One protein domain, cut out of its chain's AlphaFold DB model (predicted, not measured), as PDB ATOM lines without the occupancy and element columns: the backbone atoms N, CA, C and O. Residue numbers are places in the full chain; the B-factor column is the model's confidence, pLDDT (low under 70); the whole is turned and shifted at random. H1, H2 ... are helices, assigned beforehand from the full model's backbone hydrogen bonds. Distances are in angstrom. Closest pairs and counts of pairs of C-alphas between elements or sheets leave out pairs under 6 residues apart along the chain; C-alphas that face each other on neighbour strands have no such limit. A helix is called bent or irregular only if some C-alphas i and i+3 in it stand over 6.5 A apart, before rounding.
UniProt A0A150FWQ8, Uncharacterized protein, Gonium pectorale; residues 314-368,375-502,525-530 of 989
ATOM      1  N   THR A 314     -62.419  55.447  -3.922       85.44
ATOM      2  CA  THR A 314     -61.257  54.611  -4.270       85.44
ATOM      3  C   THR A 314     -61.284  53.243  -3.584       85.44
ATOM      4  O   THR A 314     -60.939  52.246  -4.211       85.44
ATOM      5  N   VAL A 315     -61.806  53.177  -2.355       86.00
ATOM      6  CA  VAL A 315     -62.037  51.946  -1.574       86.00
ATOM      7  C   VAL A 315     -62.969  50.944  -2.282       86.00
ATOM      8  O   VAL A 315     -62.799  49.742  -2.126       86.00
ATOM      9  N   ARG A 316     -63.933  51.398  -3.104       88.69
ATOM     10  CA  ARG A 316     -64.760  50.510  -3.956       88.69
ATOM     11  C   ARG A 316     -64.135  50.272  -5.325       88.69
ATOM     12  O   ARG A 316     -64.220  49.166  -5.856       88.69
ATOM     13  N   LEU A 317     -63.499  51.293  -5.902       89.62
ATOM     14  CA  LEU A 317     -62.883  51.177  -7.223       89.62
ATOM     15  C   LEU A 317     -61.682  50.229  -7.235       89.62
ATOM     16  O   LEU A 317     -61.502  49.528  -8.224       89.62
ATOM     17  N   ALA A 318     -60.862  50.185  -6.183       90.12
ATOM     18  CA  ALA A 318     -59.632  49.394  -6.182       90.12
ATOM     19  C   ALA A 318     -59.903  47.871  -6.194       90.12
ATOM     20  O   ALA A 318     -59.346  47.189  -7.059       90.12
ATOM     21  N   PRO A 319     -60.823  47.319  -5.370       90.62
ATOM     22  CA  PRO A 319     -61.295  45.946  -5.535       90.62
ATOM     23  C   PRO A 319     -61.905  45.701  -6.920       90.62
ATOM     24  O   PRO A 319     -61.575  44.714  -7.575       90.62
ATOM     25  N   LEU A 320     -62.763  46.607  -7.403       91.25
ATOM     26  CA  LEU A 320     -63.443  46.473  -8.695       91.25
ATOM     27  C   LEU A 320     -62.464  46.426  -9.881       91.25
ATOM     28  O   LEU A 320     -62.614  45.595 -10.775       91.25
ATOM     29  N   ALA A 321     -61.432  47.270  -9.857       91.44
ATOM     30  CA  ALA A 321     -60.353  47.313 -10.836       91.44
ATOM     31  C   ALA A 321     -59.635  45.968 -10.951       91.44
ATOM     32  O   ALA A 321     -59.473  45.444 -12.055       91.44
ATOM     33  N   VAL A 322     -59.250  45.390  -9.808       90.88
ATOM     34  CA  VAL A 322     -58.589  44.082  -9.738       90.88
ATOM     35  C   VAL A 322     -59.510  42.988 -10.269       90.88
ATOM     36  O   VAL A 322     -59.083  42.197 -11.103       90.88
ATOM     37  N   ARG A 323     -60.785  42.960  -9.860       91.50
ATOM     38  CA  ARG A 323     -61.758  41.951 -10.324       91.50
ATOM     39  C   ARG A 323     -61.940  41.992 -11.846       91.50
ATOM     40  O   ARG A 323     -61.889  40.954 -12.500       91.50
ATOM     41  N   ILE A 324     -62.074  43.185 -12.428       90.19
ATOM     42  CA  ILE A 324     -62.289  43.384 -13.871       90.19
ATOM     43  C   ILE A 324     -61.036  43.078 -14.701       90.19
ATOM     44  O   ILE A 324     -61.127  42.439 -15.747       90.19
ATOM     45  N   THR A 325     -59.857  43.503 -14.253       89.69
ATOM     46  CA  THR A 325     -58.594  43.221 -14.961       89.69
ATOM     47  C   THR A 325     -58.179  41.752 -14.830       89.69
ATOM     48  O   THR A 325     -57.692  41.164 -15.798       89.69
ATOM     49  N   ARG A 326     -58.457  41.110 -13.687       89.19
ATOM     50  CA  ARG A 326     -58.337  39.655 -13.509       89.19
ATOM     51  C   ARG A 326     -59.297  38.909 -14.440       89.19
ATOM     52  O   ARG A 326     -58.860  38.014 -15.159       89.19
ATOM     53  N   ALA A 327     -60.564  39.322 -14.510       86.19
ATOM     54  CA  ALA A 327     -61.533  38.776 -15.462       86.19
ATOM     55  C   ALA A 327     -61.055  38.903 -16.920       86.19
ATOM     56  O   ALA A 327     -61.095  37.925 -17.658       86.19
ATOM     57  N   LEU A 328     -60.506  40.060 -17.312       83.50
ATOM     58  CA  LEU A 328     -59.884  40.267 -18.627       83.50
ATOM     59  C   LEU A 328     -58.756  39.279 -18.941       83.50
ATOM     60  O   LEU A 328     -58.580  38.898 -20.100       83.50
ATOM     61  N   ALA A 329     -57.921  38.939 -17.958       84.62
ATOM     62  CA  ALA A 329     -56.813  38.010 -18.155       84.62
ATOM     63  C   ALA A 329     -57.309  36.575 -18.353       84.62
ATOM     64  O   ALA A 329     -56.803  35.868 -19.222       84.62
ATOM     65  N   MET A 330     -58.320  36.177 -17.580       82.56
ATOM     66  CA  MET A 330     -58.846  34.814 -17.565       82.56
ATOM     67  C   MET A 330     -59.847  34.528 -18.695       82.56
ATOM     68  O   MET A 330     -59.765  33.485 -19.338       82.56
ATOM     69  N   ALA A 331     -60.762  35.461 -18.962       80.31
ATOM     70  CA  ALA A 331     -61.812  35.375 -19.977       80.31
ATOM     71  C   ALA A 331     -61.790  36.629 -20.879       80.31
ATOM     72  O   ALA A 331     -62.672  37.488 -20.791       80.31
ATOM     73  N   PRO A 332     -60.773  36.782 -21.752       74.38
ATOM     74  CA  PRO A 332     -60.683  37.928 -22.651       74.38
ATOM     75  C   PRO A 332     -61.901  37.979 -23.598       74.38
ATOM     76  O   PRO A 332     -62.283  36.946 -24.156       74.38
ATOM     77  N   PRO A 333     -62.497  39.163 -23.838       71.44
ATOM     78  CA  PRO A 333     -63.715  39.281 -24.631       71.44
ATOM     79  C   PRO A 333     -63.494  38.824 -26.079       71.44
ATOM     80  O   PRO A 333     -62.662  39.368 -26.811       71.44
ATOM     81  N   ALA A 334     -64.276  37.833 -26.511       72.38
ATOM     82  CA  ALA A 334     -64.229  37.301 -27.869       72.38
ATOM     83  C   ALA A 334     -64.829  38.305 -28.869       72.38
ATOM     84  O   ALA A 334     -66.044  38.369 -29.057       72.38
ATOM     85  N   LEU A 335     -63.970  39.102 -29.512       72.69
ATOM     86  CA  LEU A 335     -64.362  40.033 -30.575       72.69
ATOM     87  C   LEU A 335     -65.026  39.303 -31.763       72.69
ATOM     88  O   LEU A 335     -64.639  38.178 -32.088       72.69
ATOM     89  N   PRO A 336     -66.003  39.937 -32.442       71.75
ATOM     90  CA  PRO A 336     -66.844  39.257 -33.420       71.75
ATOM     91  C   PRO A 336     -66.039  38.788 -34.649       71.75
ATOM     92  O   PRO A 336     -65.167  39.518 -35.133       71.75
ATOM     93  N   PRO A 337     -66.363  37.607 -35.216       70.94
ATOM     94  CA  PRO A 337     -65.580  36.987 -36.289       70.94
ATOM     95  C   PRO A 337     -65.633  37.745 -37.626       70.94
ATOM     96  O   PRO A 337     -64.815  37.482 -38.500       70.94
ATOM     97  N   ILE A 338     -66.572  38.686 -37.774       77.50
ATOM     98  CA  ILE A 338     -66.792  39.507 -38.978       77.50
ATOM     99  C   ILE A 338     -65.691  40.571 -39.157       77.50
ATOM    100  O   ILE A 338     -65.448  41.039 -40.262       77.50
ATOM    101  N   MET A 339     -65.021  40.968 -38.072       78.75
ATOM    102  CA  MET A 339     -63.952  41.968 -38.113       78.75
ATOM    103  C   MET A 339     -62.640  41.353 -38.601       78.75
ATOM    104  O   MET A 339     -62.298  40.251 -38.171       78.75
ATOM    105  N   ASP A 340     -61.894  42.088 -39.427       81.62
ATOM    106  CA  ASP A 340     -60.548  41.721 -39.879       81.62
ATOM    107  C   ASP A 340     -59.649  41.226 -38.716       81.62
ATOM    108  O   ASP A 340     -59.668  41.841 -37.643       81.62
ATOM    109  N   PRO A 341     -58.876  40.130 -38.870       75.44
ATOM    110  CA  PRO A 341     -58.045  39.594 -37.793       75.44
ATOM    111  C   PRO A 341     -56.982  40.555 -37.240       75.44
ATOM    112  O   PRO A 341     -56.666  40.449 -36.053       75.44
ATOM    113  N   ALA A 342     -56.445  41.483 -38.040       74.00
ATOM    114  CA  ALA A 342     -55.433  42.441 -37.592       74.00
ATOM    115  C   ALA A 342     -56.071  43.558 -36.758       74.00
ATOM    116  O   ALA A 342     -55.672  43.789 -35.615       74.00
ATOM    117  N   GLU A 343     -57.162  44.154 -37.246       81.75
ATOM    118  CA  GLU A 343     -57.930  45.135 -36.468       81.75
ATOM    119  C   GLU A 343     -58.555  44.495 -35.212       81.75
ATOM    120  O   GLU A 343     -58.651  45.132 -34.161       81.75
ATOM    121  N   ARG A 344     -58.912  43.204 -35.264       79.81
ATOM    122  CA  ARG A 344     -59.328  42.420 -34.091       79.81
ATOM    123  C   ARG A 344     -58.191  42.283 -33.078       79.81
ATOM    124  O   ARG A 344     -58.393  42.595 -31.908       79.81
ATOM    125  N   ALA A 345     -57.003  41.864 -33.516       73.94
ATOM    126  CA  ALA A 345     -55.805  41.772 -32.681       73.94
ATOM    127  C   ALA A 345     -55.492  43.109 -31.989       73.94
ATOM    128  O   ALA A 345     -55.347  43.169 -30.765       73.94
ATOM    129  N   ARG A 346     -55.471  44.185 -32.780       81.12
ATOM    130  CA  ARG A 346     -55.254  45.565 -32.346       81.12
ATOM    131  C   ARG A 346     -56.291  46.018 -31.324       81.12
ATOM    132  O   ARG A 346     -55.912  46.515 -30.268       81.12
ATOM    133  N   ARG A 347     -57.588  45.811 -31.571       81.50
ATOM    134  CA  ARG A 347     -58.643  46.194 -30.614       81.50
ATOM    135  C   ARG A 347     -58.597  45.397 -29.316       81.50
ATOM    136  O   ARG A 347     -58.842  45.994 -28.272       81.50
ATOM    137  N   THR A 348     -58.253  44.109 -29.344       81.88
ATOM    138  CA  THR A 348     -58.073  43.330 -28.107       81.88
ATOM    139  C   THR A 348     -56.909  43.884 -27.288       81.88
ATOM    140  O   THR A 348     -57.106  44.266 -26.139       81.88
ATOM    141  N   VAL A 349     -55.711  43.975 -27.877       83.19
ATOM    142  CA  VAL A 349     -54.486  44.327 -27.140       83.19
ATOM    143  C   VAL A 349     -54.478  45.802 -26.725       83.19
ATOM    144  O   VAL A 349     -54.352  46.094 -25.536       83.19
ATOM    145  N   VAL A 350     -54.681  46.740 -27.664       83.94
ATOM    146  CA  VAL A 350     -54.761  48.179 -27.340       83.94
ATOM    147  C   VAL A 350     -55.935  48.456 -26.404       83.94
ATOM    148  O   VAL A 350     -55.793  49.247 -25.478       83.94
ATOM    149  N   GLY A 351     -57.084  47.804 -26.611       83.81
ATOM    150  CA  GLY A 351     -58.259  47.973 -25.757       83.81
ATOM    151  C   GLY A 351     -57.984  47.567 -24.311       83.81
ATOM    152  O   GLY A 351     -58.217  48.361 -23.405       83.81
ATOM    153  N   GLN A 352     -57.427  46.373 -24.090       86.19
ATOM    154  CA  GLN A 352     -57.070  45.881 -22.754       86.19
ATOM    155  C   GLN A 352     -56.056  46.792 -22.054       86.19
ATOM    156  O   GLN A 352     -56.273  47.164 -20.899       86.19
ATOM    157  N   ILE A 353     -54.991  47.199 -22.753       86.12
ATOM    158  CA  ILE A 353     -53.966  48.103 -22.210       86.12
ATOM    159  C   ILE A 353     -54.576  49.467 -21.870       86.12
ATOM    160  O   ILE A 353     -54.431  49.932 -20.743       86.12
ATOM    161  N   ASN A 354     -55.306  50.089 -22.802       86.75
ATOM    162  CA  ASN A 354     -55.905  51.408 -22.588       86.75
ATOM    163  C   ASN A 354     -56.918  51.393 -21.446       86.75
ATOM    164  O   ASN A 354     -56.881  52.281 -20.601       86.75
ATOM    165  N   ILE A 355     -57.800  50.395 -21.381       88.06
ATOM    166  CA  ILE A 355     -58.812  50.310 -20.322       88.06
ATOM    167  C   ILE A 355     -58.128  50.118 -18.971       88.06
ATOM    168  O   ILE A 355     -58.415  50.877 -18.052       88.06
ATOM    169  N   THR A 356     -57.155  49.207 -18.870       89.75
ATOM    170  CA  THR A 356     -56.339  49.027 -17.655       89.75
ATOM    171  C   THR A 356     -55.660  50.333 -17.244       89.75
ATOM    172  O   THR A 356     -55.740  50.732 -16.082       89.75
ATOM    173  N   ARG A 357     -55.046  51.041 -18.201       88.38
ATOM    174  CA  ARG A 357     -54.351  52.311 -17.971       88.38
ATOM    175  C   ARG A 357     -55.283  53.394 -17.453       88.38
ATOM    176  O   ARG A 357     -54.953  54.046 -16.468       88.38
ATOM    177  N   ARG A 358     -56.448  53.556 -18.079       88.38
ATOM    178  CA  ARG A 358     -57.489  54.504 -17.664       88.38
ATOM    179  C   ARG A 358     -58.004  54.188 -16.266       88.38
ATOM    180  O   ARG A 358     -58.083  55.083 -15.433       88.38
ATOM    181  N   LEU A 359     -58.278  52.916 -15.981       89.00
ATOM    182  CA  LEU A 359     -58.757  52.456 -14.679       89.00
ATOM    183  C   LEU A 359     -57.724  52.734 -13.570       89.00
ATOM    184  O   LEU A 359     -58.065  53.296 -12.533       89.00
ATOM    185  N   CYS A 360     -56.444  52.450 -13.823       88.31
ATOM    186  CA  CYS A 360     -55.360  52.774 -12.891       88.31
ATOM    187  C   CYS A 360     -55.154  54.289 -12.742       88.31
ATOM    188  O   CYS A 360     -54.928  54.764 -11.637       88.31
ATOM    189  N   ALA A 361     -55.302  55.065 -13.819       86.38
ATOM    190  CA  ALA A 361     -55.228  56.524 -13.784       86.38
ATOM    191  C   ALA A 361     -56.418  57.182 -13.053       86.38
ATOM    192  O   ALA A 361     -56.292  58.314 -12.585       86.38
ATOM    193  N   VAL A 362     -57.562  56.493 -12.944       87.44
ATOM    194  CA  VAL A 362     -58.708  56.878 -12.100       87.44
ATOM    195  C   VAL A 362     -58.455  56.543 -10.624       87.44
ATOM    196  O   VAL A 362     -58.798  57.350  -9.765       87.44
ATOM    197  N   LEU A 363     -57.815  55.405 -10.322       86.75
ATOM    198  CA  LEU A 363     -57.415  55.028  -8.955       86.75
ATOM    199  C   LEU A 363     -56.284  55.885  -8.384       86.75
ATOM    200  O   LEU A 363     -56.272  56.179  -7.190       86.75
ATOM    201  N   LEU A 364     -55.331  56.241  -9.242       84.06
ATOM    202  CA  LEU A 364     -54.170  57.062  -8.942       84.06
ATOM    203  C   LEU A 364     -54.404  58.445  -9.560       84.06
ATOM    204  O   LEU A 364     -53.936  58.706 -10.676       84.06
ATOM    205  N   PRO A 365     -55.165  59.337  -8.887       69.44
ATOM    206  CA  PRO A 365     -55.228  60.728  -9.308       69.44
ATOM    207  C   PRO A 365     -53.794  61.254  -9.390       69.44
ATOM    208  O   PRO A 365     -52.982  60.972  -8.506       69.44
ATOM    209  N   GLN A 366     -53.467  61.971 -10.472       62.56
ATOM    210  CA  GLN A 366     -52.111  62.491 -10.639       62.56
ATOM    211  C   GLN A 366     -51.740  63.299  -9.403       62.56
ATOM    212  O   GLN A 366     -52.517  64.162  -8.994       62.56
ATOM    213  N   THR A 367     -50.582  62.975  -8.819       54.81
ATOM    214  CA  THR A 367     -50.093  63.573  -7.574       54.81
ATOM    215  C   THR A 367     -50.261  65.085  -7.661       54.81
ATOM    216  O   THR A 367     -49.600  65.701  -8.507       54.81
ATOM    217  N   PRO A 368     -51.163  65.689  -6.868       51.66
ATOM    218  CA  PRO A 368     -51.449  67.104  -6.997       51.66
ATOM    219  C   PRO A 368     -50.159  67.876  -6.748       51.66
ATOM    220  O   PRO A 368     -49.578  67.800  -5.665       51.66
ATOM    221  N   PRO A 375     -52.691  58.971  -2.159       78.69
ATOM    222  CA  PRO A 375     -53.773  58.013  -2.346       78.69
ATOM    223  C   PRO A 375     -53.729  56.945  -1.239       78.69
ATOM    224  O   PRO A 375     -52.637  56.548  -0.818       78.69
ATOM    225  N   PRO A 376     -54.889  56.447  -0.768       85.19
ATOM    226  CA  PRO A 376     -54.916  55.437   0.279       85.19
ATOM    227  C   PRO A 376     -54.175  54.171  -0.180       85.19
ATOM    228  O   PRO A 376     -54.211  53.834  -1.369       85.19
ATOM    229  N   PRO A 377     -53.528  53.434   0.741       85.19
ATOM    230  CA  PRO A 377     -52.659  52.310   0.389       85.19
ATOM    231  C   PRO A 377     -53.388  51.221  -0.409       85.19
ATOM    232  O   PRO A 377     -52.814  50.647  -1.328       85.19
ATOM    233  N   GLU A 378     -54.674  50.996  -0.136       85.50
ATOM    234  CA  GLU A 378     -55.534  50.074  -0.890       85.50
ATOM    235  C   GLU A 378     -55.685  50.473  -2.368       85.50
ATOM    236  O   GLU A 378     -55.690  49.610  -3.244       85.50
ATOM    237  N   ALA A 379     -55.762  51.774  -2.671       86.25
ATOM    238  CA  ALA A 379     -55.852  52.268  -4.044       86.25
ATOM    239  C   ALA A 379     -54.518  52.131  -4.783       86.25
ATOM    240  O   ALA A 379     -54.506  51.732  -5.946       86.25
ATOM    241  N   TYR A 380     -53.404  52.391  -4.091       85.81
ATOM    242  CA  TYR A 380     -52.056  52.160  -4.607       85.81
ATOM    243  C   TYR A 380     -51.834  50.683  -4.956       85.81
ATOM    244  O   TYR A 380     -51.570  50.335  -6.108       85.81
ATOM    245  N   VAL A 381     -52.034  49.798  -3.982       86.75
ATOM    246  CA  VAL A 381     -51.853  48.351  -4.139       86.75
ATOM    247  C   VAL A 381     -52.825  47.770  -5.174       86.75
ATOM    248  O   VAL A 381     -52.414  46.987  -6.031       86.75
ATOM    249  N   GLY A 382     -54.096  48.181  -5.145       87.69
ATOM    250  CA  GLY A 382     -55.109  47.733  -6.098       87.69
ATOM    251  C   GLY A 382     -54.839  48.192  -7.532       87.69
ATOM    252  O   GLY A 382     -55.047  47.413  -8.459       87.69
ATOM    253  N   ALA A 383     -54.314  49.406  -7.735       88.31
ATOM    254  CA  ALA A 383     -53.892  49.873  -9.056       88.31
ATOM    255  C   ALA A 383     -52.699  49.067  -9.593       88.31
ATOM    256  O   ALA A 383     -52.703  48.678 -10.759       88.31
ATOM    257  N   HIS A 384     -51.712  48.753  -8.749       86.75
ATOM    258  CA  HIS A 384     -50.589  47.892  -9.128       86.75
ATOM    259  C   HIS A 384     -51.031  46.469  -9.491       86.75
ATOM    260  O   HIS A 384     -50.649  45.958 -10.546       86.75
ATOM    261  N   GLU A 385     -51.877  45.839  -8.669       89.25
ATOM    262  CA  GLU A 385     -52.411  44.511  -8.978       89.25
ATOM    263  C   GLU A 385     -53.242  44.533 -10.274       89.25
ATOM    264  O   GLU A 385     -53.014  43.709 -11.162       89.25
ATOM    265  N   ALA A 386     -54.158  45.497 -10.422       90.56
ATOM    266  CA  ALA A 386     -54.996  45.615 -11.611       90.56
ATOM    267  C   ALA A 386     -54.168  45.847 -12.886       90.56
ATOM    268  O   ALA A 386     -54.443  45.259 -13.936       90.56
ATOM    269  N   TRP A 387     -53.107  46.650 -12.789       89.19
ATOM    270  CA  TRP A 387     -52.177  46.868 -13.888       89.19
ATOM    271  C   TRP A 387     -51.463  45.581 -14.317       89.19
ATOM    272  O   TRP A 387     -51.409  45.272 -15.509       89.19
ATOM    273  N   ALA A 388     -50.955  44.794 -13.362       87.62
ATOM    274  CA  ALA A 388     -50.296  43.524 -13.661       87.62
ATOM    275  C   ALA A 388     -51.237  42.521 -14.348       87.62
ATOM    276  O   ALA A 388     -50.833  41.891 -15.328       87.62
ATOM    277  N   TRP A 389     -52.495  42.425 -13.904       89.44
ATOM    278  CA  TRP A 389     -53.513  41.601 -14.565       89.44
ATOM    279  C   TRP A 389     -53.832  42.079 -15.988       89.44
ATOM    280  O   TRP A 389     -53.908  41.265 -16.910       89.44
ATOM    281  N   GLY A 390     -53.965  43.390 -16.204       88.38
ATOM    282  CA  GLY A 390     -54.206  43.952 -17.535       88.38
ATOM    283  C   GLY A 390     -53.045  43.723 -18.510       88.38
ATOM    284  O   GLY A 390     -53.265  43.320 -19.654       88.38
ATOM    285  N   LEU A 391     -51.800  43.882 -18.046       86.06
ATOM    286  CA  LEU A 391     -50.610  43.519 -18.819       86.06
ATOM    287  C   LEU A 391     -50.541  42.015 -19.111       86.06
ATOM    288  O   LEU A 391     -50.190  41.634 -20.227       86.06
ATOM    289  N   ALA A 392     -50.881  41.159 -18.141       86.25
ATOM    290  CA  ALA A 392     -50.937  39.712 -18.339       86.25
ATOM    291  C   ALA A 392     -51.964  39.346 -19.421       86.25
ATOM    292  O   ALA A 392     -51.643  38.592 -20.342       86.25
ATOM    293  N   SER A 393     -53.160  39.945 -19.376       86.75
ATOM    294  CA  SER A 393     -54.197  39.785 -20.404       86.75
ATOM    295  C   SER A 393     -53.685  40.156 -21.801       86.75
ATOM    296  O   SER A 393     -53.774  39.346 -22.730       86.75
ATOM    297  N   ALA A 394     -53.054  41.329 -21.930       86.81
ATOM    298  CA  ALA A 394     -52.521  41.832 -23.192       86.81
ATOM    299  C   ALA A 394     -51.349  40.983 -23.728       86.81
ATOM    300  O   ALA A 394     -51.315  40.647 -24.914       86.81
ATOM    301  N   ALA A 395     -50.416  40.567 -22.866       85.06
ATOM    302  CA  ALA A 395     -49.304  39.694 -23.243       85.06
ATOM    303  C   ALA A 395     -49.792  38.306 -23.692       85.06
ATOM    304  O   ALA A 395     -49.331  37.787 -24.711       85.06
ATOM    305  N   GLN A 396     -50.770  37.726 -22.988       83.19
ATOM    306  CA  GLN A 396     -51.416  36.485 -23.411       83.19
ATOM    307  C   GLN A 396     -52.193  36.653 -24.724       83.19
ATOM    308  O   GLN A 396     -52.189  35.741 -25.547       83.19
ATOM    309  N   ALA A 397     -52.860  37.792 -24.946       82.75
ATOM    310  CA  ALA A 397     -53.543  38.079 -26.203       82.75
ATOM    311  C   ALA A 397     -52.542  38.108 -27.369       82.75
ATOM    312  O   ALA A 397     -52.722  37.353 -28.324       82.75
ATOM    313  N   CYS A 398     -51.438  38.855 -27.247       81.94
ATOM    314  CA  CYS A 398     -50.334  38.830 -28.213       81.94
ATOM    315  C   CYS A 398     -49.795  37.409 -28.447       81.94
ATOM    316  O   CYS A 398     -49.638  36.991 -29.594       81.94
ATOM    317  N   ALA A 399     -49.552  36.637 -27.383       83.25
ATOM    318  CA  ALA A 399     -49.035  35.273 -27.492       83.25
ATOM    319  C   ALA A 399     -50.018  34.307 -28.179       83.25
ATOM    320  O   ALA A 399     -49.588  33.471 -28.971       83.25
ATOM    321  N   ARG A 400     -51.330  34.422 -27.924       82.12
ATOM    322  CA  ARG A 400     -52.369  33.651 -28.633       82.12
ATOM    323  C   ARG A 400     -52.391  34.005 -30.122       82.12
ATOM    324  O   ARG A 400     -52.322  33.105 -30.950       82.12
ATOM    325  N   LEU A 401     -52.399  35.298 -30.449       80.00
ATOM    326  CA  LEU A 401     -52.466  35.809 -31.825       80.00
ATOM    327  C   LEU A 401     -51.214  35.506 -32.669       80.00
ATOM    328  O   LEU A 401     -51.294  35.477 -33.896       80.00
ATOM    329  N   LEU A 402     -50.065  35.285 -32.027       76.56
ATOM    330  CA  LEU A 402     -48.824  34.855 -32.681       76.56
ATOM    331  C   LEU A 402     -48.692  33.324 -32.799       76.56
ATOM    332  O   LEU A 402     -47.857  32.865 -33.573       76.56
ATOM    333  N   ARG A 403     -49.493  32.549 -32.048       80.00
ATOM    334  CA  ARG A 403     -49.541  31.073 -32.100       80.00
ATOM    335  C   ARG A 403     -50.606  30.522 -33.037       80.00
ATOM    336  O   ARG A 403     -50.428  29.422 -33.544       80.00
ATOM    337  N   THR A 404     -51.719  31.226 -33.223       74.31
ATOM    338  CA  THR A 404     -52.645  30.912 -34.313       74.31
ATOM    339  C   THR A 404     -51.923  31.080 -35.651       74.31
ATOM    340  O   THR A 404     -51.015  31.909 -35.744       74.31
ATOM    341  N   ASP A 405     -52.348  30.347 -36.688       63.12
ATOM    342  CA  ASP A 405     -51.875  30.495 -38.080       63.12
ATOM    343  C   ASP A 405     -52.374  31.809 -38.712       63.12
ATOM    344  O   ASP A 405     -52.994  31.862 -39.772       63.12
ATOM    345  N   SER A 406     -52.129  32.904 -37.999       69.25
ATOM    346  CA  SER A 406     -52.450  34.263 -38.372       69.25
ATOM    347  C   SER A 406     -51.658  34.650 -39.611       69.25
ATOM    348  O   SER A 406     -50.449  34.384 -39.715       69.25
ATOM    349  N   ASP A 407     -52.343  35.352 -40.510       77.25
ATOM    350  CA  ASP A 407     -51.768  36.000 -41.683       77.25
ATOM    351  C   ASP A 407     -50.411  36.658 -41.329       77.25
ATOM    352  O   ASP A 407     -50.300  37.325 -40.287       77.25
ATOM    353  N   PRO A 408     -49.340  36.453 -42.123       80.75
ATOM    354  CA  PRO A 408     -48.063  37.132 -41.902       80.75
ATOM    355  C   PRO A 408     -48.197  38.660 -41.750       80.75
ATOM    356  O   PRO A 408     -47.426  39.240 -40.986       80.75
ATOM    357  N   GLY A 409     -49.191  39.301 -42.378       79.81
ATOM    358  CA  GLY A 409     -49.532  40.711 -42.179       79.81
ATOM    359  C   GLY A 409     -49.962  41.031 -40.743       79.81
ATOM    360  O   GLY A 409     -49.396  41.931 -40.123       79.81
ATOM    361  N   VAL A 410     -50.862  40.231 -40.157       78.44
ATOM    362  CA  VAL A 410     -51.286  40.349 -38.743       78.44
ATOM    363  C   VAL A 410     -50.081  40.214 -37.810       78.44
ATOM    364  O   VAL A 410     -49.924  40.982 -36.859       78.44
ATOM    365  N   ARG A 411     -49.185  39.259 -38.092       80.88
ATOM    366  CA  ARG A 411     -47.959  39.043 -37.305       80.88
ATOM    367  C   ARG A 411     -46.966  40.201 -37.449       80.88
ATOM    368  O   ARG A 411     -46.323  40.565 -36.463       80.88
ATOM    369  N   ALA A 412     -46.856  40.800 -38.634       80.69
ATOM    370  CA  ALA A 412     -46.053  41.996 -38.860       80.69
ATOM    371  C   ALA A 412     -46.620  43.212 -38.106       80.69
ATOM    372  O   ALA A 412     -45.863  43.894 -37.416       80.69
ATOM    373  N   GLU A 413     -47.936  43.444 -38.143       81.00
ATOM    374  CA  GLU A 413     -48.580  44.547 -37.416       81.00
ATOM    375  C   GLU A 413     -48.467  44.388 -35.890       81.00
ATOM    376  O   GLU A 413     -48.119  45.349 -35.197       81.00
ATOM    377  N   LEU A 414     -48.677  43.175 -35.360       80.62
ATOM    378  CA  LEU A 414     -48.462  42.851 -33.942       80.62
ATOM    379  C   LEU A 414     -47.035  43.194 -33.495       80.62
ATOM    380  O   LEU A 414     -46.849  43.841 -32.463       80.62
ATOM    381  N   ARG A 415     -46.027  42.809 -34.285       81.25
ATOM    382  CA  ARG A 415     -44.616  43.127 -34.011       81.25
ATOM    383  C   ARG A 415     -44.325  44.626 -34.133       81.25
ATOM    384  O   ARG A 415     -43.574  45.154 -33.320       81.25
ATOM    385  N   ALA A 416     -44.907  45.310 -35.116       80.38
ATOM    386  CA  ALA A 416     -44.623  46.714 -35.409       80.38
ATOM    387  C   ALA A 416     -45.330  47.711 -34.471       80.38
ATOM    388  O   ALA A 416     -44.780  48.779 -34.213       80.38
ATOM    389  N   THR A 417     -46.528  47.385 -33.968       80.00
ATOM    390  CA  THR A 417     -47.388  48.333 -33.228       80.00
ATOM    391  C   THR A 417     -47.763  47.850 -31.826       80.00
ATOM    392  O   THR A 417     -47.591  48.582 -30.851       80.00
ATOM    393  N   GLN A 418     -48.233  46.608 -31.701       81.94
ATOM    394  CA  GLN A 418     -48.827  46.092 -30.463       81.94
ATOM    395  C   GLN A 418     -47.773  45.743 -29.420       81.94
ATOM    396  O   GLN A 418     -47.906  46.103 -28.250       81.94
ATOM    397  N   LEU A 419     -46.689  45.094 -29.847       79.94
ATOM    398  CA  LEU A 419     -45.569  44.804 -28.967       79.94
ATOM    399  C   LEU A 419     -44.907  46.087 -28.427       79.94
ATOM    400  O   LEU A 419     -44.779  46.184 -27.209       79.94
ATOM    401  N   PRO A 420     -44.552  47.108 -29.239       82.75
ATOM    402  CA  PRO A 420     -44.060  48.368 -28.686       82.75
ATOM    403  C   PRO A 420     -45.041  49.034 -27.715       82.75
ATOM    404  O   PRO A 420     -44.581  49.595 -26.727       82.75
ATOM    405  N   ALA A 421     -46.357  48.955 -27.947       79.50
ATOM    406  CA  ALA A 421     -47.350  49.501 -27.022       79.50
ATOM    407  C   ALA A 421     -47.359  48.765 -25.669       79.50
ATOM    408  O   ALA A 421     -47.303  49.421 -24.630       79.50
ATOM    409  N   LEU A 422     -47.351  47.425 -25.666       80.88
ATOM    410  CA  LEU A 422     -47.232  46.614 -24.444       80.88
ATOM    411  C   LEU A 422     -45.976  46.989 -23.644       80.88
ATOM    412  O   LEU A 422     -46.031  47.127 -22.426       80.88
ATOM    413  N   VAL A 423     -44.854  47.182 -24.338       78.69
ATOM    414  CA  VAL A 423     -43.559  47.468 -23.713       78.69
ATOM    415  C   VAL A 423     -43.459  48.899 -23.188       78.69
ATOM    416  O   VAL A 423     -42.986  49.079 -22.076       78.69
ATOM    417  N   LEU A 424     -43.968  49.899 -23.912       80.75
ATOM    418  CA  LEU A 424     -44.037  51.277 -23.407       80.75
ATOM    419  C   LEU A 424     -44.887  51.371 -22.131       80.75
ATOM    420  O   LEU A 424     -44.525  52.076 -21.200       80.75
ATOM    421  N   ASN A 425     -45.985  50.613 -22.058       77.88
ATOM    422  CA  ASN A 425     -46.827  50.569 -20.860       77.88
ATOM    423  C   ASN A 425     -46.140  49.795 -19.707       77.88
ATOM    424  O   ASN A 425     -46.307  50.155 -18.544       77.88
ATOM    425  N   LEU A 426     -45.313  48.778 -19.996       73.62
ATOM    426  CA  LEU A 426     -44.416  48.183 -18.993       73.62
ATOM    427  C   LEU A 426     -43.410  49.222 -18.449       73.62
ATOM    428  O   LEU A 426     -43.282  49.329 -17.233       73.62
ATOM    429  N   GLU A 427     -42.750  50.001 -19.319       73.31
ATOM    430  CA  GLU A 427     -41.807  51.076 -18.941       73.31
ATOM    431  C   GLU A 427     -42.496  52.134 -18.050       73.31
ATOM    432  O   GLU A 427     -42.124  52.304 -16.885       73.31
ATOM    433  N   GLU A 428     -43.568  52.767 -18.542       74.31
ATOM    434  CA  GLU A 428     -44.291  53.842 -17.840       74.31
ATOM    435  C   GLU A 428     -44.789  53.433 -16.445       74.31
ATOM    436  O   GLU A 428     -44.776  54.242 -15.518       74.31
ATOM    437  N   HIS A 429     -45.248  52.191 -16.260       69.44
ATOM    438  CA  HIS A 429     -45.784  51.756 -14.968       69.44
ATOM    439  C   HIS A 429     -44.715  51.684 -13.875       69.44
ATOM    440  O   HIS A 429     -44.955  52.127 -12.747       69.44
ATOM    441  N   PHE A 430     -43.548  51.126 -14.206       67.12
ATOM    442  CA  PHE A 430     -42.448  50.984 -13.258       67.12
ATOM    443  C   PHE A 430     -41.803  52.331 -12.931       67.12
ATOM    444  O   PHE A 430     -41.526  52.580 -11.758       67.12
ATOM    445  N   GLU A 431     -41.627  53.203 -13.929       68.50
ATOM    446  CA  GLU A 431     -41.063  54.544 -13.731       68.50
ATOM    447  C   GLU A 431     -41.979  55.453 -12.898       68.50
ATOM    448  O   GLU A 431     -41.501  56.137 -11.994       68.50
ATOM    449  N   LEU A 432     -43.293  55.453 -13.160       64.00
ATOM    450  CA  LEU A 432     -44.215  56.413 -12.539       64.00
ATOM    451  C   LEU A 432     -44.722  56.014 -11.145       64.00
ATOM    452  O   LEU A 432     -45.108  56.901 -10.385       64.00
ATOM    453  N   HIS A 433     -44.778  54.719 -10.809       63.31
ATOM    454  CA  HIS A 433     -45.565  54.269  -9.649       63.31
ATOM    455  C   HIS A 433     -44.781  53.427  -8.628       63.31
ATOM    456  O   HIS A 433     -44.822  53.750  -7.445       63.31
ATOM    457  N   MET A 434     -44.000  52.420  -9.046       62.06
ATOM    458  CA  MET A 434     -43.268  51.554  -8.094       62.06
ATOM    459  C   MET A 434     -42.097  52.256  -7.381       62.06
ATOM    460  O   MET A 434     -41.649  51.787  -6.337       62.06
ATOM    461  N   GLY A 435     -41.586  53.359  -7.940       57.16
ATOM    462  CA  GLY A 435     -40.489  54.151  -7.368       57.16
ATOM    463  C   GLY A 435     -40.916  55.242  -6.377       57.16
ATOM    464  O   GLY A 435     -40.063  56.005  -5.927       57.16
ATOM    465  N   GLY A 436     -42.209  55.360  -6.054       62.97
ATOM    466  CA  GLY A 436     -42.730  56.429  -5.198       62.97
ATOM    467  C   GLY A 436     -42.135  56.395  -3.777       62.97
ATOM    468  O   GLY A 436     -42.423  55.452  -3.035       62.97
ATOM    469  N   PRO A 437     -41.383  57.424  -3.326       57.88
ATOM    470  CA  PRO A 437     -40.645  57.413  -2.050       57.88
ATOM    471  C   PRO A 437     -41.534  57.559  -0.794       57.88
ATOM    472  O   PRO A 437     -41.057  57.944   0.272       57.88
ATOM    473  N   HIS A 438     -42.837  57.297  -0.919       64.56
ATOM    474  CA  HIS A 438     -43.859  57.577   0.093       64.56
ATOM    475  C   HIS A 438     -44.711  56.359   0.485       64.56
ATOM    476  O   HIS A 438     -45.476  56.446   1.443       64.56
ATOM    477  N   ALA A 439     -44.586  55.222  -0.208       72.38
ATOM    478  CA  ALA A 439     -45.219  53.979   0.232       72.38
ATOM    479  C   ALA A 439     -44.466  53.402   1.444       72.38
ATOM    480  O   ALA A 439     -43.237  53.303   1.418       72.38
ATOM    481  N   SER A 440     -45.185  52.996   2.496       83.12
ATOM    482  CA  SER A 440     -44.573  52.268   3.612       83.12
ATOM    483  C   SER A 440     -44.111  50.878   3.166       83.12
ATOM    484  O   SER A 440     -44.613  50.326   2.183       83.12
ATOM    485  N   LYS A 441     -43.168  50.286   3.907       83.56
ATOM    486  CA  LYS A 441     -42.635  48.958   3.581       83.56
ATOM    487  C   LYS A 441     -43.741  47.897   3.489       83.56
ATOM    488  O   LYS A 441     -43.759  47.137   2.533       83.56
ATOM    489  N   ASP A 442     -44.706  47.905   4.407       84.25
ATOM    490  CA  ASP A 442     -45.808  46.928   4.415       84.25
ATOM    491  C   ASP A 442     -46.686  47.020   3.153       84.25
ATOM    492  O   ASP A 442     -47.159  46.008   2.635       84.25
ATOM    493  N   VAL A 443     -46.865  48.237   2.625       83.50
ATOM    494  CA  VAL A 443     -47.604  48.516   1.383       83.50
ATOM    495  C   VAL A 443     -46.808  48.056   0.160       83.50
ATOM    496  O   VAL A 443     -47.384  47.493  -0.769       83.50
ATOM    497  N   GLN A 444     -45.483  48.237   0.170       82.50
ATOM    498  CA  GLN A 444     -44.593  47.687  -0.858       82.50
ATOM    499  C   GLN A 444     -44.599  46.150  -0.834       82.50
ATOM    500  O   GLN A 444     -44.737  45.527  -1.885       82.50
ATOM    501  N   ASP A 445     -44.540  45.534   0.349       82.88
ATOM    502  CA  ASP A 445     -44.554  44.079   0.527       82.88
ATOM    503  C   ASP A 445     -45.930  43.455   0.175       82.88
ATOM    504  O   ASP A 445     -45.979  42.328  -0.323       82.88
ATOM    505  N   ASP A 446     -47.064  44.153   0.369       82.38
ATOM    506  CA  ASP A 446     -48.382  43.702  -0.138       82.38
ATOM    507  C   ASP A 446     -48.531  43.888  -1.656       82.38
ATOM    508  O   ASP A 446     -49.038  42.994  -2.341       82.38
ATOM    509  N   ALA A 447     -48.017  44.994  -2.210       83.06
ATOM    510  CA  ALA A 447     -47.954  45.194  -3.656       83.06
ATOM    511  C   ALA A 447     -47.128  44.084  -4.326       83.06
ATOM    512  O   ALA A 447     -47.612  43.446  -5.258       83.06
ATOM    513  N   VAL A 448     -45.935  43.769  -3.810       83.88
ATOM    514  CA  VAL A 448     -45.105  42.645  -4.280       83.88
ATOM    515  C   VAL A 448     -45.876  41.320  -4.217       83.88
ATOM    516  O   VAL A 448     -45.916  40.602  -5.218       83.88
ATOM    517  N   ARG A 449     -46.569  41.025  -3.107       83.75
ATOM    518  CA  ARG A 449     -47.415  39.821  -2.950       83.75
ATOM    519  C   ARG A 449     -48.512  39.686  -3.999       83.75
ATOM    520  O   ARG A 449     -48.772  38.583  -4.492       83.75
ATOM    521  N   ARG A 450     -49.144  40.794  -4.374       83.00
ATOM    522  CA  ARG A 450     -50.221  40.807  -5.372       83.00
ATOM    523  C   ARG A 450     -49.705  40.803  -6.804       83.00
ATOM    524  O   ARG A 450     -50.239  40.067  -7.625       83.00
ATOM    525  N   LEU A 451     -48.625  41.528  -7.093       85.00
ATOM    526  CA  LEU A 451     -47.929  41.507  -8.384       85.00
ATOM    527  C   LEU A 451     -47.347  40.113  -8.701       85.00
ATOM    528  O   LEU A 451     -47.416  39.664  -9.848       85.00
ATOM    529  N   ALA A 452     -46.828  39.405  -7.690       81.62
ATOM    530  CA  ALA A 452     -46.430  38.001  -7.795       81.62
ATOM    531  C   ALA A 452     -47.643  37.099  -8.094       81.62
ATOM    532  O   ALA A 452     -47.614  36.339  -9.060       81.62
ATOM    533  N   GLY A 453     -48.745  37.247  -7.344       79.50
ATOM    534  CA  GLY A 453     -49.995  36.505  -7.573       79.50
ATOM    535  C   GLY A 453     -50.625  36.730  -8.958       79.50
ATOM    536  O   GLY A 453     -51.102  35.781  -9.576       79.50
ATOM    537  N   ALA A 454     -50.548  37.957  -9.483       79.88
ATOM    538  CA  ALA A 454     -50.956  38.323 -10.842       79.88
ATOM    539  C   ALA A 454     -50.005  37.795 -11.939       79.88
ATOM    540  O   ALA A 454     -50.239  38.013 -13.128       79.88
ATOM    541  N   GLY A 455     -48.919  37.106 -11.565       80.94
ATOM    542  CA  GLY A 455     -47.998  36.469 -12.499       80.94
ATOM    543  C   GLY A 455     -47.122  37.447 -13.283       80.94
ATOM    544  O   GLY A 455     -46.722  37.123 -14.400       80.94
ATOM    545  N   LEU A 456     -46.792  38.624 -12.733       83.50
ATOM    546  CA  LEU A 456     -46.054  39.671 -13.456       83.50
ATOM    547  C   LEU A 456     -44.739  39.165 -14.083       83.50
ATOM    548  O   LEU A 456     -44.427  39.503 -15.224       83.50
ATOM    549  N   LEU A 457     -43.996  38.296 -13.391       82.38
ATOM    550  CA  LEU A 457     -42.773  37.671 -13.919       82.38
ATOM    551  C   LEU A 457     -43.034  36.746 -15.133       82.38
ATOM    552  O   LEU A 457     -42.189  36.644 -16.023       82.38
ATOM    553  N   ARG A 458     -44.222  36.131 -15.238       81.44
ATOM    554  CA  ARG A 458     -44.659  35.362 -16.422       81.44
ATOM    555  C   ARG A 458     -45.033  36.288 -17.590       81.44
ATOM    556  O   ARG A 458     -44.757  35.979 -18.752       81.44
ATOM    557  N   THR A 459     -45.623  37.447 -17.291       83.19
ATOM    558  CA  THR A 459     -45.878  38.517 -18.271       83.19
ATOM    559  C   THR A 459     -44.563  39.037 -18.859       83.19
ATOM    560  O   THR A 459     -44.451  39.174 -20.078       83.19
ATOM    561  N   TRP A 460     -43.531  39.211 -18.024       81.88
ATOM    562  CA  TRP A 460     -42.163  39.531 -18.452       81.88
ATOM    563  C   TRP A 460     -41.515  38.439 -19.308       81.88
ATOM    564  O   TRP A 460     -40.968  38.756 -20.363       81.88
ATOM    565  N   ASP A 461     -41.612  37.162 -18.914       84.25
ATOM    566  CA  ASP A 461     -41.143  36.027 -19.730       84.25
ATOM    567  C   ASP A 461     -41.759  36.059 -21.137       84.25
ATOM    568  O   ASP A 461     -41.074  35.925 -22.154       84.25
ATOM    569  N   THR A 462     -43.069  36.302 -21.186       83.38
ATOM    570  CA  THR A 462     -43.824  36.413 -22.432       83.38
ATOM    571  C   THR A 462     -43.327  37.600 -23.255       83.38
ATOM    572  O   THR A 462     -42.956  37.411 -24.409       83.38
ATOM    573  N   ALA A 463     -43.224  38.800 -22.675       83.19
ATOM    574  CA  ALA A 463     -42.733  39.990 -23.372       83.19
ATOM    575  C   ALA A 463     -41.302  39.815 -23.923       83.19
ATOM    576  O   ALA A 463     -41.046  40.184 -25.069       83.19
ATOM    577  N   LEU A 464     -40.391  39.200 -23.156       82.88
ATOM    578  CA  LEU A 464     -39.021  38.893 -23.591       82.88
ATOM    579  C   LEU A 464     -38.998  37.937 -24.787       82.88
ATOM    580  O   LEU A 464     -38.298  38.205 -25.765       82.88
ATOM    581  N   ARG A 465     -39.775  36.846 -24.739       84.38
ATOM    582  CA  ARG A 465     -39.882  35.896 -25.860       84.38
ATOM    583  C   ARG A 465     -40.478  36.555 -27.093       84.38
ATOM    584  O   ARG A 465     -39.872  36.491 -28.154       84.38
ATOM    585  N   LEU A 466     -41.589  37.274 -26.946       82.69
ATOM    586  CA  LEU A 466     -42.226  37.964 -28.066       82.69
ATOM    587  C   LEU A 466     -41.311  39.031 -28.696       82.69
ATOM    588  O   LEU A 466     -41.330  39.210 -29.914       82.69
ATOM    589  N   ALA A 467     -40.483  39.716 -27.902       83.31
ATOM    590  CA  ALA A 467     -39.494  40.662 -28.415       83.31
ATOM    591  C   ALA A 467     -38.328  39.967 -29.127       83.31
ATOM    592  O   ALA A 467     -37.916  40.432 -30.189       83.31
ATOM    593  N   ALA A 468     -37.843  38.832 -28.617       81.62
ATOM    594  CA  ALA A 468     -36.851  38.010 -29.307       81.62
ATOM    595  C   ALA A 468     -37.386  37.457 -30.642       81.62
ATOM    596  O   ALA A 468     -36.762  37.646 -31.687       81.62
ATOM    597  N   ASP A 469     -38.588  36.878 -30.624       80.44
ATOM    598  CA  ASP A 469     -39.288  36.319 -31.788       80.44
ATOM    599  C   ASP A 469     -39.698  37.394 -32.810       80.44
ATOM    600  O   ASP A 469     -40.044  37.074 -33.950       80.44
ATOM    601  N   SER A 470     -39.686  38.677 -32.428       80.00
ATOM    602  CA  SER A 470     -39.917  39.797 -33.348       80.00
ATOM    603  C   SER A 470     -38.720  40.103 -34.249       80.00
ATOM    604  O   SER A 470     -38.894  40.776 -35.264       80.00
ATOM    605  N   GLY A 471     -37.512  39.671 -33.866       79.56
ATOM    606  CA  GLY A 471     -36.256  40.066 -34.509       79.56
ATOM    607  C   GLY A 471     -35.875  41.542 -34.334       79.56
ATOM    608  O   GLY A 471     -34.850  41.964 -34.854       79.56
ATOM    609  N   SER A 472     -36.661  42.343 -33.603       80.06
ATOM    610  CA  SER A 472     -36.403  43.772 -33.419       80.06
ATOM    611  C   SER A 472     -35.496  44.030 -32.208       80.06
ATOM    612  O   SER A 472     -35.965  43.984 -31.063       80.06
ATOM    613  N   PRO A 473     -34.217  44.406 -32.410       77.31
ATOM    614  CA  PRO A 473     -33.308  44.689 -31.302       77.31
ATOM    615  C   PRO A 473     -33.731  45.944 -30.521       77.31
ATOM    616  O   PRO A 473     -33.407  46.085 -29.343       77.31
ATOM    617  N   ARG A 474     -34.511  46.845 -31.143       80.31
ATOM    618  CA  ARG A 474     -35.109  48.015 -30.479       80.31
ATOM    619  C   ARG A 474     -36.197  47.615 -29.482       80.31
ATOM    620  O   ARG A 474     -36.219  48.164 -28.385       80.31
ATOM    621  N   LEU A 475     -37.075  46.674 -29.843       79.50
ATOM    622  CA  LEU A 475     -38.126  46.188 -28.939       79.50
ATOM    623  C   LEU A 475     -37.520  45.400 -27.785       79.50
ATOM    624  O   LEU A 475     -37.876  45.642 -26.637       79.50
ATOM    625  N   LEU A 476     -36.539  44.543 -28.076       82.19
ATOM    626  CA  LEU A 476     -35.834  43.797 -27.043       82.19
ATOM    627  C   LEU A 476     -35.081  44.733 -26.079       82.19
ATOM    628  O   LEU A 476     -35.220  44.581 -24.871       82.19
ATOM    629  N   ARG A 477     -34.399  45.780 -26.572       82.62
ATOM    630  CA  ARG A 477     -33.782  46.826 -25.723       82.62
ATOM    631  C   ARG A 477     -34.789  47.536 -24.819       82.62
ATOM    632  O   ARG A 477     -34.435  47.825 -23.681       82.62
ATOM    633  N   ARG A 478     -36.013  47.803 -25.289       82.31
ATOM    634  CA  ARG A 478     -37.075  48.385 -24.451       82.31
ATOM    635  C   ARG A 478     -37.557  47.410 -23.376       82.31
ATOM    636  O   ARG A 478     -37.480  47.754 -22.209       82.31
ATOM    637  N   VAL A 479     -37.913  46.161 -23.716       81.62
ATOM    638  CA  VAL A 479     -38.311  45.147 -22.703       81.62
ATOM    639  C   VAL A 479     -37.248  45.011 -21.612       81.62
ATOM    640  O   VAL A 479     -37.569  44.893 -20.436       81.62
ATOM    641  N   VAL A 480     -35.976  45.055 -22.002       80.62
ATOM    642  CA  VAL A 480     -34.855  44.946 -21.071       80.62
ATOM    643  C   VAL A 480     -34.673  46.192 -20.201       80.62
ATOM    644  O   VAL A 480     -34.351  46.043 -19.030       80.62
ATOM    645  N   ARG A 481     -34.878  47.403 -20.731       76.94
ATOM    646  CA  ARG A 481     -34.858  48.644 -19.928       76.94
ATOM    647  C   ARG A 481     -36.029  48.722 -18.956       76.94
ATOM    648  O   ARG A 481     -35.871  49.212 -17.845       76.94
ATOM    649  N   ALA A 482     -37.174  48.209 -19.386       73.44
ATOM    650  CA  ALA A 482     -38.406  48.158 -18.624       73.44
ATOM    651  C   ALA A 482     -38.311  47.214 -17.402       73.44
ATOM    652  O   ALA A 482     -39.049  47.387 -16.435       73.44
ATOM    653  N   LEU A 483     -37.395  46.236 -17.421       71.62
ATOM    654  CA  LEU A 483     -36.999  45.475 -16.235       71.62
ATOM    655  C   LEU A 483     -36.097  46.367 -15.354       71.62
ATOM    656  O   LEU A 483     -34.950  46.601 -15.736       71.62
ATOM    657  N   PRO A 484     -36.556  46.861 -14.185       60.41
ATOM    658  CA  PRO A 484     -35.841  47.895 -13.435       60.41
ATOM    659  C   PRO A 484     -34.433  47.442 -12.992       60.41
ATOM    660  O   PRO A 484     -34.319  46.540 -12.155       60.41
ATOM    661  N   PRO A 485     -33.349  48.086 -13.477       49.50
ATOM    662  CA  PRO A 485     -31.970  47.712 -13.165       49.50
ATOM    663  C   PRO A 485     -31.508  48.355 -11.846       49.50
ATOM    664  O   PRO A 485     -30.541  49.112 -11.812       49.50
ATOM    665  N   CYS A 486     -32.214  48.074 -10.746       42.41
ATOM    666  CA  CYS A 486     -31.964  48.699  -9.443       42.41
ATOM    667  C   CYS A 486     -31.666  47.659  -8.346       42.41
ATOM    668  O   CYS A 486     -32.480  46.759  -8.141       42.41
ATOM    669  N   PRO A 487     -30.593  47.822  -7.541       42.16
ATOM    670  CA  PRO A 487     -30.286  46.950  -6.397       42.16
ATOM    671  C   PRO A 487     -31.250  47.101  -5.196       42.16
ATOM    672  O   PRO A 487     -31.034  46.482  -4.160       42.16
ATOM    673  N   GLY A 488     -32.314  47.898  -5.338       53.78
ATOM    674  CA  GLY A 488     -33.492  47.926  -4.459       53.78
ATOM    675  C   GLY A 488     -34.814  47.782  -5.226       53.78
ATOM    676  O   GLY A 488     -35.861  48.164  -4.720       53.78
ATOM    677  N   GLY A 489     -34.771  47.308  -6.477       64.94
ATOM    678  CA  GLY A 489     -35.954  47.143  -7.322       64.94
ATOM    679  C   GLY A 489     -36.811  45.934  -6.916       64.94
ATOM    680  O   GLY A 489     -36.297  44.967  -6.350       64.94
ATOM    681  N   PRO A 490     -38.110  45.926  -7.262       67.69
ATOM    682  CA  PRO A 490     -39.050  44.901  -6.811       67.69
ATOM    683  C   PRO A 490     -38.803  43.505  -7.404       67.69
ATOM    684  O   PRO A 490     -39.425  42.562  -6.940       67.69
ATOM    685  N   ILE A 491     -37.912  43.325  -8.390       74.19
ATOM    686  CA  ILE A 491     -37.664  42.021  -9.044       74.19
ATOM    687  C   ILE A 491     -37.255  40.942  -8.037       74.19
ATOM    688  O   ILE A 491     -37.758  39.824  -8.101       74.19
ATOM    689  N   LEU A 492     -36.361  41.267  -7.103       73.38
ATOM    690  CA  LEU A 492     -35.872  40.314  -6.111       73.38
ATOM    691  C   LEU A 492     -36.947  39.977  -5.053       73.38
ATOM    692  O   LEU A 492     -37.195  38.788  -4.853       73.38
ATOM    693  N   PRO A 493     -37.662  40.953  -4.449       76.88
ATOM    694  CA  PRO A 493     -38.882  40.692  -3.678       76.88
ATOM    695  C   PRO A 493     -39.938  39.865  -4.430       76.88
ATOM    696  O   PRO A 493     -40.471  38.910  -3.870       76.88
ATOM    697  N   LEU A 494     -40.203  40.173  -5.706       76.81
ATOM    698  CA  LEU A 494     -41.140  39.424  -6.554       76.81
ATOM    699  C   LEU A 494     -40.685  37.978  -6.751       76.81
ATOM    700  O   LEU A 494     -41.508  37.080  -6.628       76.81
ATOM    701  N   LEU A 495     -39.391  37.747  -7.007       75.06
ATOM    702  CA  LEU A 495     -38.816  36.404  -7.107       75.06
ATOM    703  C   LEU A 495     -39.026  35.606  -5.814       75.06
ATOM    704  O   LEU A 495     -39.497  34.472  -5.900       75.06
ATOM    705  N   ARG A 496     -38.737  36.200  -4.641       76.19
ATOM    706  CA  ARG A 496     -39.001  35.577  -3.321       76.19
ATOM    707  C   ARG A 496     -40.452  35.143  -3.243       76.19
ATOM    708  O   ARG A 496     -40.760  33.977  -3.049       76.19
ATOM    709  N   GLU A 497     -41.348  36.085  -3.491       78.62
ATOM    710  CA  GLU A 497     -42.769  35.893  -3.259       78.62
ATOM    711  C   GLU A 497     -43.446  34.964  -4.279       78.62
ATOM    712  O   GLU A 497     -44.417  34.297  -3.935       78.62
ATOM    713  N   THR A 498     -42.911  34.842  -5.499       71.94
ATOM    714  CA  THR A 498     -43.296  33.760  -6.426       71.94
ATOM    715  C   THR A 498     -42.781  32.388  -5.983       71.94
ATOM    716  O   THR A 498     -43.477  31.386  -6.132       71.94
ATOM    717  N   MET A 499     -41.573  32.311  -5.415       67.38
ATOM    718  CA  MET A 499     -40.973  31.028  -5.031       67.38
ATOM    719  C   MET A 499     -41.430  30.511  -3.670       67.38
ATOM    720  O   MET A 499     -41.430  29.293  -3.476       67.38
ATOM    721  N   ARG A 500     -41.870  31.397  -2.769       72.56
ATOM    722  CA  ARG A 500     -42.496  31.021  -1.501       72.56
ATOM    723  C   ARG A 500     -43.569  29.977  -1.743       72.56
ATOM    724  O   ARG A 500     -44.531  30.192  -2.485       72.56
ATOM    725  N   LEU A 501     -43.417  28.836  -1.075       56.19
ATOM    726  CA  LEU A 501     -44.496  27.874  -0.969       56.19
ATOM    727  C   LEU A 501     -45.665  28.563  -0.273       56.19
ATOM    728  O   LEU A 501     -45.701  28.672   0.952       56.19
ATOM    729  N   ARG A 502     -46.668  28.984  -1.048       58.75
ATOM    730  CA  ARG A 502     -47.998  29.120  -0.470       58.75
ATOM    731  C   ARG A 502     -48.340  27.750   0.108       58.75
ATOM    732  O   ARG A 502     -48.271  26.778  -0.654       58.75
ATOM    733  N   PRO A 525     -58.579  38.544  -2.377       68.62
ATOM    734  CA  PRO A 525     -57.382  37.747  -2.154       68.62
ATOM    735  C   PRO A 525     -56.589  37.578  -3.466       68.62
ATOM    736  O   PRO A 525     -57.193  37.516  -4.552       68.62
ATOM    737  N   PRO A 526     -55.245  37.509  -3.398       61.03
ATOM    738  CA  PRO A 526     -54.393  37.321  -4.567       61.03
ATOM    739  C   PRO A 526     -54.549  35.892  -5.101       61.03
ATOM    740  O   PRO A 526     -53.813  34.984  -4.710       61.03
ATOM    741  N   VAL A 527     -55.520  35.687  -5.991       59.78
ATOM    742  CA  VAL A 527     -55.740  34.407  -6.676       59.78
ATOM    743  C   VAL A 527     -54.588  34.199  -7.661       59.78
ATOM    744  O   VAL A 527     -54.401  35.056  -8.523       59.78
ATOM    745  N   PRO A 528     -53.798  33.115  -7.550       59.53
ATOM    746  CA  PRO A 528     -52.769  32.821  -8.540       59.53
ATOM    747  C   PRO A 528     -53.437  32.532  -9.885       59.53
ATOM    748  O   PRO A 528     -54.471  31.869  -9.909       59.53
ATOM    749  N   VAL A 529     -52.849  32.994 -10.993       56.31
ATOM    750  CA  VAL A 529     -53.315  32.669 -12.356       56.31
ATOM    751  C   VAL A 529     -53.430  31.138 -12.506       56.31
ATOM    752  O   VAL A 529     -52.384  30.477 -12.522       56.31
ATOM    753  N   PRO A 530     -54.637  30.545 -12.622       47.47
ATOM    754  CA  PRO A 530     -54.753  29.124 -12.898       47.47
ATOM    755  C   PRO A 530     -54.391  28.907 -14.369       47.47
ATOM    756  O   PRO A 530     -55.100  29.333 -15.279       47.47
TER     757      PRO A 530
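Overview. This is residues 314 to 368, 375 to 502 and 525 to 530 of the 989 residues of an uncharacterized protein of Gonium pectorale (UniProt A0A150FWQ8). This is a bundle of helices, mostly side by side, with the long H3 through its middle; H1 and H2 cover one side of H3, and H4b, H6 and H7 lie on the other. H5 and H6 follow one another along H3, and the short H8 packs on H5. In the bundle H1, H2, H3, H4b, H6 and H7 go up and down, each running against the one before. The 189 printed residues, with eight named helices in the order H1 to H8 and no named strand, form an all-helix domain, compact with a radius of gyration of the C-alphas of 16.3 A, spanning 48 by 39 by 35 A.

Arrangement. Start at H1, residues 314 to 330, which makes a helical hairpin with H2, residues 341 to 363: they touch at Thr 314 and Leu 363, whose C-alphas, the closest, are 6.1 A apart. H3, residues 377 to 403, is the hub and touches five other helices. It touches H1 at a shallow tilt of 16 degrees, the same way, the closest C-alphas being those of Ala 329 and Ser 393, 3.9 A apart. It touches H2 at a shallow tilt of 6 degrees, opposite ways, closest at the C-alphas of Cys 360 and Ala 383, 5.0 A. Look next at H4, residues 408 to 434, assigned as one helix by its hydrogen bonds but bent, with C-alphas 416 and 419 6.8 A apart. Its arms, H4a, residues 408 to 416, and H4b, residues 419 to 434, stand at a shallow tilt of 26 degrees; H4b is irregular, C-alphas 431 and 434 being 6.8 A apart. H4a touches H2, closest at the C-alphas of Ala 342 and Val 410, 4.8 A. H5, residues 441 to 453, touches H3 with the C-alphas of Val 381 and Ala 447 closest, 5.0 A. H6, residues 456 to 469, touches H3 at Ala 392 and Thr 459, the closest C-alphas, 5.2 A. H7, residues 473 to 482, makes a hairpin with H6 and touches H4b, closest at the C-alphas of Glu 427 and Ala 482, 4.5 A. H8, residues 491 to 499, touches H5 at a steep tilt of 58 degrees, with the C-alphas of Ala 452 and Thr 498 closest, 5.4 A. In H2, H3, H4a, H5, H6, H7 and H8 every O i to N i+4 pair is within hydrogen-bond range; in H1 it is 12 of 13, in H4b 10 of 12.

Along the chain. Find C-alpha 314 at (-61.257, 54.611, -4.270), where H1 begins. H2 is 32.7 A long and H3 38.9 A from first to last C-alpha. H8 ends at C-alpha 499, (-40.973, 31.028, -5.031).

Size, cuts and confidence. The farthest C-alphas, those of Ile 338 and Lys 441, are 49.8 A apart. Residues 369 to 374 and 503 to 524 are not printed, with gaps of 10.5 A and 12.9 A between C-alphas; no link printed whole is long. Confidence is under 70 in 32 residues, among them 429 to 438, 484 to 490 and 525 to 530.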